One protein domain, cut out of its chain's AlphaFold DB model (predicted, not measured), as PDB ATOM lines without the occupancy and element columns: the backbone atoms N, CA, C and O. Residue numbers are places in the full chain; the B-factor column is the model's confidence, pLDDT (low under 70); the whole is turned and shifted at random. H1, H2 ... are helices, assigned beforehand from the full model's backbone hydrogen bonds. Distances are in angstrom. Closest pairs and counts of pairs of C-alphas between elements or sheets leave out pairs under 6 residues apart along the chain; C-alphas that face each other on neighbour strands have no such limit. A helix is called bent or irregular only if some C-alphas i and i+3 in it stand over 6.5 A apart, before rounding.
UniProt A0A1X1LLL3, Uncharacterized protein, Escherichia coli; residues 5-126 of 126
ATOM      1  N   LEU A   5      56.097  32.183  10.897       95.12
ATOM      2  CA  LEU A   5      55.004  31.290  11.280       95.12
ATOM      3  C   LEU A   5      55.202  29.920  10.650       95.12
ATOM      4  O   LEU A   5      55.576  29.818   9.479       95.12
ATOM      5  N   ARG A   6      54.892  28.862  11.406       94.75
ATOM      6  CA  ARG A   6      54.821  27.509  10.847       94.75
ATOM      7  C   ARG A   6      53.601  27.421   9.922       94.75
ATOM      8  O   ARG A   6      52.603  28.093  10.191       94.75
ATOM      9  N   PRO A   7      53.590  26.539   8.912       95.31
ATOM     10  CA  PRO A   7      52.427  26.353   8.043       95.31
ATOM     11  C   PRO A   7      51.148  26.012   8.823       95.31
ATOM     12  O   PRO A   7      50.077  26.534   8.519       95.31
ATOM     13  N   LEU A   8      51.275  25.216   9.895       94.62
ATOM     14  CA  LEU A   8      50.180  24.928  10.829       94.62
ATOM     15  C   LEU A   8      49.629  26.191  11.510       94.62
ATOM     16  O   LEU A   8      48.433  26.280  11.757       94.62
ATOM     17  N   ASP A   9      50.469  27.170  11.841       95.12
ATOM     18  CA  ASP A   9      49.992  28.394  12.491       95.12
ATOM     19  C   ASP A   9      49.278  29.297  11.481       95.12
ATOM     20  O   ASP A   9      48.266  29.911  11.814       95.12
ATOM     21  N   VAL A  10      49.748  29.318  10.227       96.56
ATOM     22  CA  VAL A  10      49.131  30.080   9.129       96.56
ATOM     23  C   VAL A  10      47.695  29.626   8.876       96.56
ATOM     24  O   VAL A  10      46.800  30.466   8.776       96.56
ATOM     25  N   ILE A  11      47.423  28.315   8.883       95.75
ATOM     26  CA  ILE A  11      46.046  27.803   8.764       95.75
ATOM     27  C   ILE A  11      45.162  28.135   9.973       95.75
ATOM     28  O   ILE A  11      44.004  27.743   9.976       95.75
ATOM     29  N   LEU A  12      45.672  28.811  11.005       95.88
ATOM     30  CA  LEU A  12      44.907  29.299  12.156       95.88
ATOM     31  C   LEU A  12      44.835  30.836  12.195       95.88
ATOM     32  O   LEU A  12      44.150  31.389  13.059       95.88
ATOM     33  N   VAL A  13      45.486  31.538  11.263       96.88
ATOM     34  CA  VAL A  13      45.440  33.003  11.144       96.88
ATOM     35  C   VAL A  13      44.040  33.467  10.732       96.88
ATOM     36  O   VAL A  13      43.313  32.756  10.026       96.88
ATOM     37  N   HIS A  14      43.640  34.633  11.241       96.19
ATOM     38  CA  HIS A  14      42.401  35.320  10.884       96.19
ATOM     39  C   HIS A  14      42.487  35.926   9.478       96.19
ATOM     40  O   HIS A  14      43.549  36.446   9.137       96.19
ATOM     41  N   PRO A  15      41.405  35.913   8.674       94.69
ATOM     42  CA  PRO A  15      41.425  36.427   7.301       94.69
ATOM     43  C   PRO A  15      41.999  37.848   7.201       94.69
ATOM     44  O   PRO A  15      42.906  38.079   6.411       94.69
ATOM     45  N   ASP A  16      41.581  38.757   8.086       94.19
ATOM     46  CA  ASP A  16      42.063  40.152   8.120       94.19
ATOM     47  C   ASP A  16      43.576  40.301   8.367       94.19
ATOM     48  O   ASP A  16      44.153  41.356   8.115       94.19
ATOM     49  N   ALA A  17      44.228  39.264   8.894       95.25
ATOM     50  CA  ALA A  17      45.659  39.252   9.168       95.25
ATOM     51  C   ALA A  17      46.470  38.519   8.084       95.25
ATOM     52  O   ALA A  17      47.697  38.619   8.094       95.25
ATOM     53  N   LEU A  18      45.827  37.818   7.138       95.69
ATOM     54  CA  LEU A  18      46.524  37.081   6.074       95.69
ATOM     55  C   LEU A  18      47.338  38.012   5.167       95.69
ATOM     56  O   LEU A  18      48.449  37.658   4.781       95.69
ATOM     57  N   SER A  19      46.846  39.228   4.903       95.06
ATOM     58  CA  SER A  19      47.538  40.215   4.060       95.06
ATOM     59  C   SER A  19      48.869  40.703   4.641       95.06
ATOM     60  O   SER A  19      49.694  41.232   3.903       95.06
ATOM     61  N   LYS A  20      49.092  40.521   5.951       96.62
ATOM     62  CA  LYS A  20      50.350  40.865   6.635       96.62
ATOM     63  C   LYS A  20      51.461  39.841   6.367       96.62
ATOM     64  O   LYS A  20      52.620  40.069   6.729       96.62
ATOM     65  N   ILE A  21      51.121  38.687   5.779       97.50
ATOM     66  CA  ILE A  21      52.072  37.636   5.418       97.50
ATOM     67  C   ILE A  21      52.700  37.979   4.066       97.50
ATOM     68  O   ILE A  21      52.034  38.066   3.039       97.50
ATOM     69  N   LYS A  22      54.023  38.130   4.051       97.25
ATOM     70  CA  LYS A  22      54.792  38.368   2.835       97.25
ATOM     71  C   LYS A  22      54.919  37.076   2.028       97.25
ATOM     72  O   LYS A  22      55.586  36.136   2.461       97.25
ATOM     73  N   ILE A  23      54.364  37.082   0.818       97.25
ATOM     74  CA  ILE A  23      54.515  36.010  -0.175       97.25
ATOM     75  C   ILE A  23      55.974  35.955  -0.648       97.25
ATOM     76  O   ILE A  23      56.539  36.963  -1.081       97.25
ATOM     77  N   ARG A  24      56.606  34.781  -0.549       96.69
ATOM     78  CA  ARG A  24      57.989  34.527  -0.996       96.69
ATOM     79  C   ARG A  24      58.100  33.368  -1.983       96.69
ATOM     80  O   ARG A  24      59.142  33.219  -2.615       96.69
ATOM     81  N   SER A  25      57.069  32.538  -2.087       96.00
ATOM     82  CA  SER A  25      57.048  31.338  -2.916       96.00
ATOM     83  C   SER A  25      55.649  31.064  -3.468       96.00
ATOM     84  O   SER A  25      54.654  31.530  -2.915       96.00
ATOM     85  N   GLN A  26      55.570  30.245  -4.521       95.44
ATOM     86  CA  GLN A  26      54.291  29.758  -5.053       95.44
ATOM     87  C   GLN A  26      53.500  28.962  -4.001       95.44
ATOM     88  O   GLN A  26      52.273  28.953  -4.008       95.44
ATOM     89  N   LEU A  27      54.202  28.310  -3.072       94.88
ATOM     90  CA  LEU A  27      53.581  27.568  -1.984       94.88
ATOM     91  C   LEU A  27      52.860  28.503  -0.999       94.88
ATOM     92  O   LEU A  27      51.756  28.186  -0.561       94.88
ATOM     93  N   ASP A  28      53.443  29.674  -0.710       96.88
ATOM     94  CA  ASP A  28      52.784  30.715   0.091       96.88
ATOM     95  C   ASP A  28      51.516  31.208  -0.607       96.88
ATOM     96  O   ASP A  28      50.454  31.253   0.005       96.88
ATOM     97  N   GLU A  29      51.623  31.542  -1.895       95.88
ATOM     98  CA  GLU A  29      50.506  32.043  -2.698       95.88
ATOM     99  C   GLU A  29      49.343  31.046  -2.724       95.88
ATOM    100  O   GLU A  29      48.204  31.412  -2.432       95.88
ATOM    101  N   LYS A  30      49.630  29.765  -2.991       94.69
ATOM    102  CA  LYS A  30      48.606  28.719  -3.000       94.69
ATOM    103  C   LYS A  30      47.977  28.536  -1.617       94.69
ATOM    104  O   LYS A  30      46.756  28.442  -1.541       94.69
ATOM    105  N   LEU A  31      48.757  28.517  -0.528       95.88
ATOM    106  CA  LEU A  31      48.213  28.401   0.833       95.88
ATOM    107  C   LEU A  31      47.288  29.580   1.172       95.88
ATOM    108  O   LEU A  31      46.163  29.367   1.623       95.88
ATOM    109  N   LEU A  32      47.744  30.814   0.938       96.19
ATOM    110  CA  LEU A  32      46.984  32.020   1.271       96.19
ATOM    111  C   LEU A  32      45.718  32.149   0.419       96.19
ATOM    112  O   LEU A  32      44.644  32.322   0.985       96.19
ATOM    113  N   SER A  33      45.804  31.953  -0.901       93.81
ATOM    114  CA  SER A  33      44.620  31.983  -1.772       93.81
ATOM    115  C   SER A  33      43.589  30.928  -1.363       93.81
ATOM    116  O   SER A  33      42.386  31.178  -1.352       93.81
ATOM    117  N   SER A  34      44.051  29.745  -0.967       93.12
ATOM    118  CA  SER A  34      43.164  28.658  -0.557       93.12
ATOM    119  C   SER A  34      42.505  28.925   0.797       93.12
ATOM    120  O   SER A  34      41.356  28.547   1.008       93.12
ATOM    121  N   LEU A  35      43.192  29.625   1.705       94.69
ATOM    122  CA  LEU A  35      42.596  30.139   2.938       94.69
ATOM    123  C   LEU A  35      41.549  31.220   2.654       94.69
ATOM    124  O   LEU A  35      40.460  31.159   3.220       94.69
ATOM    125  N   GLU A  36      41.846  32.170   1.767       93.62
ATOM    126  CA  GLU A  36      40.910  33.222   1.353       93.62
ATOM    127  C   GLU A  36      39.625  32.625   0.766       93.62
ATOM    128  O   GLU A  36      38.531  32.916   1.252       93.62
ATOM    129  N   TRP A  37      39.743  31.705  -0.199       92.62
ATOM    130  CA  TRP A  37      38.595  30.976  -0.744       92.62
ATOM    131  C   TRP A  37      37.877  30.139   0.314       92.62
ATOM    132  O   TRP A  37      36.646  30.068   0.318       92.62
ATOM    133  N   GLY A  38      38.625  29.548   1.246       92.62
ATOM    134  CA  GLY A  38      38.073  28.799   2.368       92.62
ATOM    135  C   GLY A  38      37.145  29.656   3.223       92.62
ATOM    136  O   GLY A  38      36.038  29.228   3.539       92.62
ATOM    137  N   PHE A  39      37.542  30.891   3.531       93.56
ATOM    138  CA  PHE A  39      36.701  31.834   4.271       93.56
ATOM    139  C   PHE A  39      35.528  32.376   3.450       93.56
ATOM    140  O   PHE A  39      34.465  32.617   4.016       93.56
ATOM    141  N   VAL A  40      35.678  32.532   2.132       92.69
ATOM    142  CA  VAL A  40      34.561  32.914   1.251       92.69
ATOM    143  C   VAL A  40      33.472  31.837   1.248       92.69
ATOM    144  O   VAL A  40      32.290  32.160   1.348       92.69
ATOM    145  N   MET A  41      33.853  30.560   1.166       90.19
ATOM    146  CA  MET A  41      32.900  29.443   1.135       90.19
ATOM    147  C   MET A  41      32.369  29.066   2.522       90.19
ATOM    148  O   MET A  41      31.214  28.668   2.654       90.19
ATOM    149  N   HIS A  42      33.189  29.231   3.565       91.75
ATOM    150  CA  HIS A  42      32.854  28.907   4.953       91.75
ATOM    151  C   HIS A  42      33.009  30.136   5.856       91.75
ATOM    152  O   HIS A  42      33.859  30.137   6.751       91.75
ATOM    153  N   PRO A  43      32.177  31.183   5.694       92.38
ATOM    154  CA  PRO A  43      32.353  32.432   6.427       92.38
ATOM    155  C   PRO A  43      32.316  32.227   7.941       92.38
ATOM    156  O   PRO A  43      33.055  32.884   8.650       92.38
ATOM    157  N   GLY A  44      31.553  31.263   8.468       93.31
ATOM    158  CA  GLY A  44      31.520  30.975   9.910       93.31
ATOM    159  C   GLY A  44      32.878  30.622  10.544       93.31
ATOM    160  O   GLY A  44      33.024  30.754  11.760       93.31
ATOM    161  N   GLU A  45      33.875  30.228   9.747       93.62
ATOM    162  CA  GLU A  45      35.207  29.846  10.225       93.62
ATOM    163  C   GLU A  45      36.034  31.018  10.771       93.62
ATOM    164  O   GLU A  45      37.027  30.763  11.454       93.62
ATOM    165  N   TYR A  46      35.629  32.287  10.579       91.81
ATOM    166  CA  TYR A  46      36.308  33.424  11.231       91.81
ATOM    167  C   TYR A  46      36.344  33.279  12.760       91.81
ATOM    168  O   TYR A  46      37.265  33.761  13.409       91.81
ATOM    169  N   LYS A  47      35.365  32.577  13.354       91.25
ATOM    170  CA  LYS A  47      35.298  32.324  14.805       91.25
ATOM    171  C   LYS A  47      36.312  31.285  15.286       91.25
ATOM    172  O   LYS A  47      36.561  31.196  16.482       91.25
ATOM    173  N   ASN A  48      36.874  30.505  14.364       91.19
ATOM    174  CA  ASN A  48      37.777  29.389  14.634       91.19
ATOM    175  C   ASN A  48      39.237  29.751  14.303       91.19
ATOM    176  O   ASN A  48      40.046  28.894  13.929       91.19
ATOM    177  N   THR A  49      39.590  31.031  14.393       94.38
ATOM    178  CA  THR A  49      40.960  31.528  14.225       94.38
ATOM    179  C   THR A  49      41.642  31.650  15.587       94.38
ATOM    180  O   THR A  49      40.998  31.638  16.637       94.38
ATOM    181  N   ARG A  50      42.973  31.737  15.590       90.88
ATOM    182  CA  ARG A  50      43.773  31.914  16.812       90.88
ATOM    183  C   ARG A  50      44.725  33.098  16.751       90.88
ATOM    184  O   ARG A  50      45.049  33.654  17.794       90.88
ATOM    185  N   TYR A  51      45.152  33.492  15.555       89.44
ATOM    186  CA  TYR A  51      46.089  34.596  15.362       89.44
ATOM    187  C   TYR A  51      45.390  35.742  14.634       89.44
ATOM    188  O   TYR A  51      45.176  35.675  13.425       89.44
ATOM    189  N   ASN A  52      45.023  36.778  15.389       86.06
ATOM    190  CA  ASN A  52      44.321  37.956  14.864       86.06
ATOM    191  C   ASN A  52      45.264  39.150  14.653       86.06
ATOM    192  O   ASN A  52      44.958  40.046  13.872       86.06
ATOM    193  N   ASP A  53      46.416  39.155  15.324       88.06
ATOM    194  CA  ASP A  53      47.418  40.204  15.186       88.06
ATOM    195  C   ASP A  53      48.808  39.583  15.042       88.06
ATOM    196  O   ASP A  53      49.412  39.116  16.007       88.06
ATOM    197  N   ILE A  54      49.275  39.514  13.798       94.31
ATOM    198  CA  ILE A  54      50.640  39.114  13.453       94.31
ATOM    199  C   ILE A  54      51.402  40.348  12.948       94.31
ATOM    200  O   ILE A  54      50.774  41.252  12.388       94.31
ATOM    201  N   PRO A  55      52.733  40.417  13.119       95.06
ATOM    202  CA  PRO A  55      53.522  41.532  12.607       95.06
ATOM    203  C   PRO A  55      53.451  41.661  11.080       95.06
ATOM    204  O   PRO A  55      53.425  40.660  10.362       95.06
ATOM    205  N   GLU A  56      53.490  42.895  10.582       95.56
ATOM    206  CA  GLU A  56      53.596  43.175   9.147       95.56
ATOM    207  C   GLU A  56      54.887  42.576   8.564       95.56
ATOM    208  O   GLU A  56      55.962  42.664   9.165       95.56
ATOM    209  N   GLY A  57      54.793  41.956   7.386       95.81
ATOM    210  CA  GLY A  57      55.925  41.300   6.732       95.81
ATOM    211  C   GLY A  57      56.312  39.944   7.332       95.81
ATOM    212  O   GLY A  57      57.419  39.461   7.059       95.81
ATOM    213  N   THR A  58      55.426  39.331   8.128       97.12
ATOM    214  CA  THR A  58      55.566  37.948   8.615       97.12
ATOM    215  C   THR A  58      55.780  36.994   7.444       97.12
ATOM    216  O   THR A  58      55.240  37.197   6.362       97.12
ATOM    217  N   VAL A  59      56.580  35.948   7.628       97.12
ATOM    218  CA  VAL A  59      56.877  34.976   6.571       97.12
ATOM    219  C   VAL A  59      56.520  33.554   6.992       97.12
ATOM    220  O   VAL A  59      56.624  33.205   8.168       97.12
ATOM    221  N   ILE A  60      56.138  32.717   6.026       96.88
ATOM    222  CA  ILE A  60      55.842  31.300   6.271       96.88
ATOM    223  C   ILE A  60      57.138  30.496   6.250       96.88
ATOM    224  O   ILE A  60      57.903  30.570   5.283       96.88
ATOM    225  N   ASP A  61      57.400  29.747   7.315       95.19
ATOM    226  CA  ASP A  61      58.577  28.901   7.439       95.19
ATOM    227  C   ASP A  61      58.291  27.456   7.015       95.19
ATOM    228  O   ASP A  61      57.783  26.638   7.777       95.19
ATOM    229  N   TRP A  62      58.650  27.137   5.775       94.06
ATOM    230  CA  TRP A  62      58.502  25.797   5.213       94.06
ATOM    231  C   TRP A  62      59.674  24.860   5.515       94.06
ATOM    232  O   TRP A  62      59.660  23.728   5.017       94.06
ATOM    233  N   SER A  63      60.678  25.273   6.305       90.38
ATOM    234  CA  SER A  63      61.877  24.465   6.582       90.38
ATOM    235  C   SER A  63      61.637  23.311   7.565       90.38
ATOM    236  O   SER A  63      62.523  22.940   8.333       90.38
ATOM    237  N   VAL A  64      60.440  22.726   7.548       81.56
ATOM    238  CA  VAL A  64      60.157  21.493   8.277       81.56
ATOM    239  C   VAL A  64      60.922  20.325   7.643       81.56
ATOM    240  O   VAL A  64      60.975  20.243   6.408       81.56
ATOM    241  N   PRO A  65      61.515  19.433   8.454       84.62
ATOM    242  CA  PRO A  65      62.057  18.178   7.947       84.62
ATOM    243  C   PRO A  65      60.935  17.317   7.355       84.62
ATOM    244  O   PRO A  65      59.760  17.532   7.642       84.62
ATOM    245  N   GLU A  66      61.292  16.343   6.527       86.50
ATOM    246  CA  GLU A  66      60.354  15.309   6.078       86.50
ATOM    247  C   GLU A  66      60.171  14.237   7.168       86.50
ATOM    248  O   GLU A  66      61.048  14.053   8.021       86.50
ATOM    249  N   GLY A  67      59.032  13.541   7.152       88.06
ATOM    250  CA  GLY A  67      58.727  12.425   8.049       88.06
ATOM    251  C   GLY A  67      57.351  12.506   8.716       88.06
ATOM    252  O   GLY A  67      56.548  13.396   8.438       88.06
ATOM    253  N   PHE A  68      57.117  11.578   9.656       93.31
ATOM    254  CA  PHE A  68      55.820  11.341  10.311       93.31
ATOM    255  C   PHE A  68      54.719  10.980   9.306       93.31
ATOM    256  O   PHE A  68      53.640  11.574   9.299       93.31
ATOM    257  N   GLU A  69      55.008  10.009   8.434       93.94
ATOM    258  CA  GLU A  69      54.097   9.619   7.349       93.94
ATOM    259  C   GLU A  69      52.768   9.055   7.840       93.94
ATOM    260  O   GLU A  69      51.751   9.202   7.172       93.94
ATOM    261  N   ASP A  70      52.754   8.485   9.041       94.88
ATOM    262  CA  ASP A  70      51.536   8.111   9.748       94.88
ATOM    263  C   ASP A  70      50.637   9.329  10.018       94.88
ATOM    264  O   ASP A  70      49.429   9.276   9.792       94.88
ATOM    265  N   VAL A  71      51.219  10.456  10.433       94.38
ATOM    266  CA  VAL A  71      50.496  11.718  10.643       94.38
ATOM    267  C   VAL A  71      50.071  12.344   9.314       94.38
ATOM    268  O   VAL A  71      48.947  12.834   9.208       94.38
ATOM    269  N   VAL A  72      50.935  12.320   8.294       94.44
ATOM    270  CA  VAL A  72      50.607  12.825   6.947       94.44
ATOM    271  C   VAL A  72      49.425  12.053   6.361       94.44
ATOM    272  O   VAL A  72      48.473  12.662   5.868       94.44
ATOM    273  N   GLN A  73      49.465  10.723   6.457       94.00
ATOM    274  CA  GLN A  73      48.387   9.845   6.020       94.00
ATOM    275  C   GLN A  73      47.108  10.112   6.818       94.00
ATOM    276  O   GLN A  73      46.053  10.316   6.222       94.00
ATOM    277  N   TYR A  74      47.205  10.200   8.147       94.00
ATOM    278  CA  TYR A  74      46.062  10.516   8.999       94.00
ATOM    279  C   TYR A  74      45.389  11.839   8.601       94.00
ATOM    280  O   TYR A  74      44.167  11.916   8.503       94.00
ATOM    281  N   MET A  75      46.162  12.891   8.320       93.12
ATOM    282  CA  MET A  75      45.604  14.172   7.869       93.12
ATOM    283  C   MET A  75      44.928  14.062   6.506       93.12
ATOM    284  O   MET A  75      43.854  14.631   6.320       93.12
ATOM    285  N   ALA A  76      45.505  13.309   5.571       90.50
ATOM    286  CA  ALA A  76      44.885  13.067   4.274       90.50
ATOM    287  C   ALA A  76      43.553  12.305   4.394       90.50
ATOM    288  O   ALA A  76      42.603  12.632   3.692       90.50
ATOM    289  N   GLU A  77      43.458  11.337   5.307       90.50
ATOM    290  CA  GLU A  77      42.234  10.564   5.560       90.50
ATOM    291  C   GLU A  77      41.144  11.386   6.267       90.50
ATOM    292  O   GLU A  77      39.952  11.172   6.045       90.50
ATOM    293  N   MET A  78      41.545  12.337   7.113       88.81
ATOM    294  CA  MET A  78      40.634  13.132   7.943       88.81
ATOM    295  C   MET A  78      40.224  14.470   7.320       88.81
ATOM    296  O   MET A  78      39.377  15.174   7.879       88.81
ATOM    297  N   THR A  79      40.818  14.856   6.192       86.38
ATOM    298  CA  THR A  79      40.495  16.102   5.487       86.38
ATOM    299  C   THR A  79      39.675  15.813   4.240       86.38
ATOM    300  O   THR A  79      39.883  14.821   3.550       86.38
ATOM    301  N   VAL A  80      38.696  16.673   3.944       75.50
ATOM    302  CA  VAL A  80      37.829  16.470   2.781       75.50
ATOM    303  C   VAL A  80      38.630  16.764   1.505       75.50
ATOM    304  O   VAL A  80      39.138  17.881   1.355       75.50
ATOM    305  N   PRO A  81      38.777  15.803   0.574       69.19
ATOM    306  CA  PRO A  81      39.371  16.080  -0.726       69.19
ATOM    307  C   PRO A  81      38.452  17.010  -1.528       69.19
ATOM    308  O   PRO A  81      37.227  16.939  -1.425       69.19
ATOM    309  N   TYR A  82      39.035  17.897  -2.333       63.28
ATOM    310  CA  TYR A  82      38.253  18.858  -3.104       63.28
ATOM    311  C   TYR A  82      37.419  18.142  -4.177       63.28
ATOM    312  O   TYR A  82      37.936  17.395  -5.002       63.28
ATOM    313  N   THR A  83      36.105  18.362  -4.166       60.66
ATOM    314  CA  THR A  83      35.169  17.790  -5.151       60.66
ATOM    315  C   THR A  83      34.645  18.833  -6.137       60.66
ATOM    316  O   THR A  83      34.175  18.482  -7.219       60.66
ATOM    317  N   LEU A  84      34.753  20.120  -5.793       60.44
ATOM    318  CA  LEU A  84      34.295  21.245  -6.604       60.44
ATOM    319  C   LEU A  84      35.492  21.956  -7.264       60.44
ATOM    320  O   LEU A  84      36.334  22.495  -6.547       60.44
ATOM    321  N   PRO A  85      35.558  22.045  -8.607       61.31
ATOM    322  CA  PRO A  85      36.680  22.681  -9.309       61.31
ATOM    323  C   PRO A  85      36.916  24.150  -8.932       61.31
ATOM    324  O   PRO A  85      38.055  24.602  -8.899       61.31
ATOM    325  N   ILE A  86      35.843  24.892  -8.626       61.25
ATOM    326  CA  ILE A  86      35.905  26.323  -8.272       61.25
ATOM    327  C   ILE A  86      36.461  26.524  -6.853       61.25
ATOM    328  O   ILE A  86      37.071  27.549  -6.574       61.25
ATOM    329  N   ALA A  87      36.281  25.540  -5.968       63.62
ATOM    330  CA  ALA A  87      36.749  25.599  -4.588       63.62
ATOM    331  C   ALA A  87      38.265  25.375  -4.460       63.62
ATOM    332  O   ALA A  87      38.854  25.744  -3.446       63.62
ATOM    333  N   GLY A  88      38.910  24.756  -5.458       76.50
ATOM    334  CA  GLY A  88      40.316  24.359  -5.356       76.50
ATOM    335  C   GLY A  88      40.600  23.585  -4.054       76.50
ATOM    336  O   GLY A  88      39.713  22.900  -3.542       76.50
ATOM    337  N   PRO A  89      41.797  23.704  -3.455       87.50
ATOM    338  CA  PRO A  89      42.131  23.007  -2.209       87.50
ATOM    339  C   PRO A  89      41.548  23.681  -0.946       87.50
ATOM    340  O   PRO A  89      41.863  23.274   0.172       87.50
ATOM    341  N   ALA A  90      40.682  24.690  -1.075       90.06
ATOM    342  CA  ALA A  90      40.153  25.438   0.064       90.06
ATOM    343  C   ALA A  90      39.285  24.594   1.019       90.06
ATOM    344  O   ALA A  90      39.409  24.731   2.235       90.06
ATOM    345  N   GLU A  91      38.458  23.678   0.498       89.25
ATOM    346  CA  GLU A  91      37.680  22.729   1.322       89.25
ATOM    347  C   GLU A  91      38.584  21.838   2.181       89.25
ATOM    348  O   GLU A  91      38.299  21.576   3.358       89.25
ATOM    349  N   ASN A  92      39.713  21.416   1.605       91.19
ATOM    350  CA  ASN A  92      40.695  20.621   2.321       91.19
ATOM    351  C   ASN A  92      41.332  21.448   3.444       91.19
ATOM    352  O   ASN A  92      41.345  21.008   4.592       91.19
ATOM    353  N   ILE A  93      41.739  22.690   3.161       91.94
ATOM    354  CA  ILE A  93      42.317  23.590   4.168       91.94
ATOM    355  C   ILE A  93      41.352  23.886   5.314       91.94
ATOM    356  O   ILE A  93      41.767  23.880   6.474       91.94
ATOM    357  N   ILE A  94      40.073  24.139   5.032       93.06
ATOM    358  CA  ILE A  94      39.081  24.377   6.087       93.06
ATOM    359  C   ILE A  94      38.866  23.115   6.928       93.06
ATOM    360  O   ILE A  94      38.817  23.192   8.158       93.06
ATOM    361  N   SER A  95      38.817  21.941   6.300       92.31
ATOM    362  CA  SER A  95      38.772  20.663   7.019       92.31
ATOM    363  C   SER A  95      40.009  20.458   7.899       92.31
ATOM    364  O   SER A  95      39.881  20.103   9.071       92.31
ATOM    365  N   LEU A  96      41.201  20.768   7.383       94.38
ATOM    366  CA  LEU A  96      42.455  20.674   8.126       94.38
ATOM    367  C   LEU A  96      42.479  21.647   9.310       94.38
ATOM    368  O   LEU A  96      42.854  21.260  10.414       94.38
ATOM    369  N   ARG A  97      42.008  22.886   9.124       94.00
ATOM    370  CA  ARG A  97      41.838  23.870  10.206       94.00
ATOM    371  C   ARG A  97      40.937  23.322  11.312       94.00
ATOM    372  O   ARG A  97      41.298  23.421  12.486       94.00
ATOM    373  N   ARG A  98      39.783  22.742  10.965       94.56
ATOM    374  CA  ARG A  98      38.853  22.135  11.936       94.56
ATOM    375  C   ARG A  98      39.520  20.989  12.696       94.56
ATOM    376  O   ARG A  98      39.456  20.967  13.923       94.56
ATOM    377  N   LEU A  99      40.216  20.098  11.985       94.62
ATOM    378  CA  LEU A  99      40.964  18.990  12.581       94.62
ATOM    379  C   LEU A  99      42.026  19.493  13.560       94.62
ATOM    380  O   LEU A  99      42.086  19.019  14.692       94.62
ATOM    381  N   VAL A 100      42.834  20.472  13.147       93.81
ATOM    382  CA  VAL A 100      43.877  21.061  13.990       93.81
ATOM    383  C   VAL A 100      43.260  21.736  15.207       93.81
ATOM    384  O   VAL A 100      43.735  21.500  16.311       93.81
ATOM    385  N   ASN A 101      42.184  22.510  15.062       94.12
ATOM    386  CA  ASN A 101      41.517  23.153  16.196       94.12
ATOM    387  C   ASN A 101      40.910  22.172  17.204       94.12
ATOM    388  O   ASN A 101      40.847  22.516  18.385       94.12
ATOM    389  N   ALA A 102      40.492  20.983  16.761       94.12
ATOM    390  CA  ALA A 102      39.977  19.930  17.631       94.12
ATOM    391  C   ALA A 102      41.072  19.265  18.487       94.12
ATOM    392  O   ALA A 102      40.755  18.619  19.485       94.12
ATOM    393  N   GLN A 103      42.351  19.428  18.129       94.12
ATOM    394  CA  GLN A 103      43.453  18.851  18.892       94.12
ATOM    395  C   GLN A 103      43.820  19.703  20.117       94.12
ATOM    396  O   GLN A 103      43.874  20.939  20.036       94.12
ATOM    397  N   PRO A 104      44.155  19.064  21.253       93.94
ATOM    398  CA  PRO A 104      44.638  19.781  22.422       93.94
ATOM    399  C   PRO A 104      45.994  20.441  22.128       93.94
ATOM    400  O   PRO A 104      46.741  20.046  21.231       93.94
ATOM    401  N   GLU A 105      46.316  21.496  22.872       91.75
ATOM    402  CA  GLU A 105      47.483  22.343  22.601       91.75
ATOM    403  C   GLU A 105      48.818  21.586  22.613       91.75
ATOM    404  O   GLU A 105      49.665  21.832  21.754       91.75
ATOM    405  N   ASN A 106      48.985  20.626  23.523       94.00
ATOM    406  CA  ASN A 106      50.179  19.783  23.590       94.00
ATOM    407  C   ASN A 106      50.375  18.934  22.323       94.00
ATOM    408  O   ASN A 106      51.512  18.681  21.940       94.00
ATOM    409  N   ILE A 107      49.287  18.527  21.661       92.62
ATOM    410  CA  ILE A 107      49.346  17.792  20.392       92.62
ATOM    411  C   ILE A 107      49.643  18.748  19.238       92.62
ATOM    412  O   ILE A 107      50.566  18.493  18.473       92.62
ATOM    413  N   ARG A 108      48.949  19.893  19.151       92.06
ATOM    414  CA  ARG A 108      49.185  20.898  18.090       92.06
ATOM    415  C   ARG A 108      50.623  21.410  18.059       92.06
ATOM    416  O   ARG A 108      51.147  21.696  16.988       92.06
ATOM    417  N   ASN A 109      51.247  21.529  19.229       91.94
ATOM    418  CA  ASN A 109      52.634  21.966  19.370       91.94
ATOM    419  C   ASN A 109      53.648  20.809  19.346       91.94
ATOM    420  O   ASN A 109      54.849  21.058  19.429       91.94
ATOM    421  N   GLY A 110      53.186  19.561  19.238       94.12
ATOM    422  CA  GLY A 110      54.043  18.385  19.149       94.12
ATOM    423  C   GLY A 110      54.747  18.290  17.797       94.12
ATOM    424  O   GLY A 110      54.143  18.537  16.754       94.12
ATOM    425  N   VAL A 111      56.016  17.869  17.816       93.75
ATOM    426  CA  VAL A 111      56.887  17.802  16.625       93.75
ATOM    427  C   VAL A 111      56.266  16.977  15.498       93.75
ATOM    428  O   VAL A 111      56.288  17.402  14.345       93.75
ATOM    429  N   ALA A 112      55.679  15.825  15.828       93.31
ATOM    430  CA  ALA A 112      55.032  14.960  14.846       93.31
ATOM    431  C   ALA A 112      53.879  15.680  14.131       93.31
ATOM    432  O   ALA A 112      53.799  15.667  12.906       93.31
ATOM    433  N   TRP A 113      53.033  16.381  14.890       94.00
ATOM    434  CA  TRP A 113      51.873  17.082  14.346       94.00
ATOM    435  C   TRP A 113      52.271  18.274  13.486       94.00
ATOM    436  O   TRP A 113      51.743  18.461  12.391       94.00
ATOM    437  N   THR A 114      53.234  19.068  13.952       93.75
ATOM    438  CA  THR A 114      53.714  20.242  13.216       93.75
ATOM    439  C   THR A 114      54.385  19.846  11.908       93.75
ATOM    440  O   THR A 114      54.133  20.471  10.878       93.75
ATOM    441  N   THR A 115      55.205  18.792  11.939       94.75
ATOM    442  CA  THR A 115      55.937  18.306  10.768       94.75
ATOM    443  C   THR A 115      54.997  17.617   9.785       94.75
ATOM    444  O   THR A 115      54.992  17.977   8.609       94.75
ATOM    445  N   GLY A 116      54.132  16.718  10.268       94.81
ATOM    446  CA  GLY A 116      53.142  16.028   9.442       94.81
ATOM    447  C   GLY A 116      52.167  16.995   8.767       94.81
ATOM    448  O   GLY A 116      51.946  16.892   7.564       94.81
ATOM    449  N   THR A 117      51.675  18.018   9.482       94.94
ATOM    450  CA  THR A 117      50.800  19.057   8.889       94.94
ATOM    451  C   THR A 117      51.499  19.809   7.773       94.94
ATOM    452  O   THR A 117      50.923  20.037   6.713       94.94
ATOM    453  N   ALA A 118      52.749  20.204   7.993       95.25
ATOM    454  CA  ALA A 118      53.494  20.952   6.998       95.25
ATOM    455  C   ALA A 118      53.862  20.089   5.774       95.25
ATOM    456  O   ALA A 118      53.804  20.598   4.655       95.25
ATOM    457  N   CYS A 119      54.165  18.799   5.951       95.00
ATOM    458  CA  CYS A 119      54.371  17.862   4.841       95.00
ATOM    459  C   CYS A 119      53.072  17.607   4.064       95.00
ATOM    460  O   CYS A 119      53.063  17.695   2.838       95.00
ATOM    461  N   HIS A 120      51.954  17.398   4.760       94.19
ATOM    462  CA  HIS A 120      50.640  17.254   4.136       94.19
ATOM    463  C   HIS A 120      50.259  18.493   3.307       94.19
ATOM    464  O   HIS A 120      49.873  18.368   2.145       94.19
ATOM    465  N   LEU A 121      50.453  19.696   3.861       94.31
ATOM    466  CA  LEU A 121      50.229  20.955   3.146       94.31
ATOM    467  C   LEU A 121      51.118  21.081   1.903       94.31
ATOM    468  O   LEU A 121      50.622  21.491   0.856       94.31
ATOM    469  N   LYS A 122      52.403  20.709   1.985       93.56
ATOM    470  CA  LYS A 122      53.294  20.674   0.812       93.56
ATOM    471  C   LYS A 122      52.740  19.744  -0.267       93.56
ATOM    472  O   LYS A 122      52.608  20.180  -1.401       93.56
ATOM    473  N   ASN A 123      52.363  18.518   0.091       91.06
ATOM    474  CA  ASN A 123      51.856  17.523  -0.860       91.06
ATOM    475  C   ASN A 123      50.552  17.967  -1.535       91.06
ATOM    476  O   ASN A 123      50.349  17.719  -2.717       91.06
ATOM    477  N   MET A 124      49.669  18.634  -0.791       89.38
ATOM    478  CA  MET A 124      48.393  19.125  -1.311       89.38
ATOM    479  C   MET A 124      48.556  20.343  -2.234       89.38
ATOM    480  O   MET A 124      47.773  20.523  -3.165       89.38
ATOM    481  N   LEU A 125      49.523  21.217  -1.943       90.19
ATOM    482  CA  LEU A 125      49.712  22.488  -2.645       90.19
ATOM    483  C   LEU A 125      50.760  22.415  -3.766       90.19
ATOM    484  O   LEU A 125      50.965  23.416  -4.450       90.19
ATOM    485  N   GLN A 126      51.453  21.295  -3.963       82.44
ATOM    486  CA  GLN A 126      52.339  21.087  -5.118       82.44
ATOM    487  C   GLN A 126      51.524  20.976  -6.408       82.44
ATOM    488  O   GLN A 126      51.829  21.769  -7.333       82.44
TER     489      GLN A 126
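What this domain is: This is residues 5 to 126 of the 126 residues of an uncharacterized protein of Escherichia coli (UniProt A0A1X1LLL3). Two helices running opposite ways, H6 and H8, stand near each other, with H5 crossing them on one side and H3, the longest helix, crossing one end of both, where it meets residues 90 to 94 of H6 and 122 to 125 of H8. The short helix H1 fills the middle between H3, H6 and H8, H2 packs on H3, and the long link of residues 49 to 68 runs round the outside. The printed part has 122 residues with eight named helices, H1 to H8 in chain order, and no named strand; the class is all helix, with mostly crossed packing. It is compact, with a radius of gyration of the C-alphas of 13.2 A, and rounded, spanning 33 by 32 by 28 A.

Where its parts are: Find C-alpha 7 at (52.427, 26.353, 8.043), where H1, residues 7 to 10, begins. H2 follows at residues 15 to 18. From C-alpha 26 at (54.291, 29.758, -5.053), H3 runs 22.3 A through residues 26 to 41. H4 is residues 43 to 48, neither bent nor irregular, but only just: C-alphas 44 and 47 are 6.3 A apart. Next come H5, residues 69 to 78, 13.9 A long, H6, residues 90 to 102, 18.4 A, and H7, residues 105 to 108. H8, residues 111 to 125, covers 21.1 A and ends at C-alpha 125, (49.712, 22.488, -2.645).

How they stand to each other: Look first at Pro 7 in H1 and Ala 118 in H8: these helices touch, their closest C-alphas 5.6 A apart. H2 touches residues 32 to 39 of H3, closest at the C-alphas of Pro 15 and Glu 36, 6.8 A. H3 touches H6 about perpendicular, at 83 degrees; the closest C-alphas, of Ser 34 and Ala 90, are 4.5 A apart. H3 also touches H8, about perpendicular at 88 degrees, closest at the C-alphas of Lys 30 and Leu 125, 6.3 A. H4 and H6 only just touch, with 3 pairs of C-alphas within 8 A, the closest being Asn 48 and Asn 101 at 7.4 A. H5 touches H8 at a steep tilt of 62 degrees, the same way, with the C-alphas of Val 72 and Gly 116 closest at 4.8 A. H7 is close to but not clearly touching H8, and H3 and H5 are apart. Every O i to N i+4 pair is within hydrogen-bond range in H3, H5, H6 and H8; H4 has 0 of 2, but 3 of 3 O i to N i+3 pairs, and H1, H2 and H7 are too short for an i+4 pair.

The domain as a whole: The two C-alphas farthest apart, of Pro 85 and Asn 106, are 35.7 A apart. The printed part has no cut and ends at Gln 126, the chain's last residue. The links from H4 to H5, 20 residues, and from H5 to H6, 11 residues, are long. Look for low confidence at residues 81 to 87, under 70; the mean pLDDT of the printed part is 91.2.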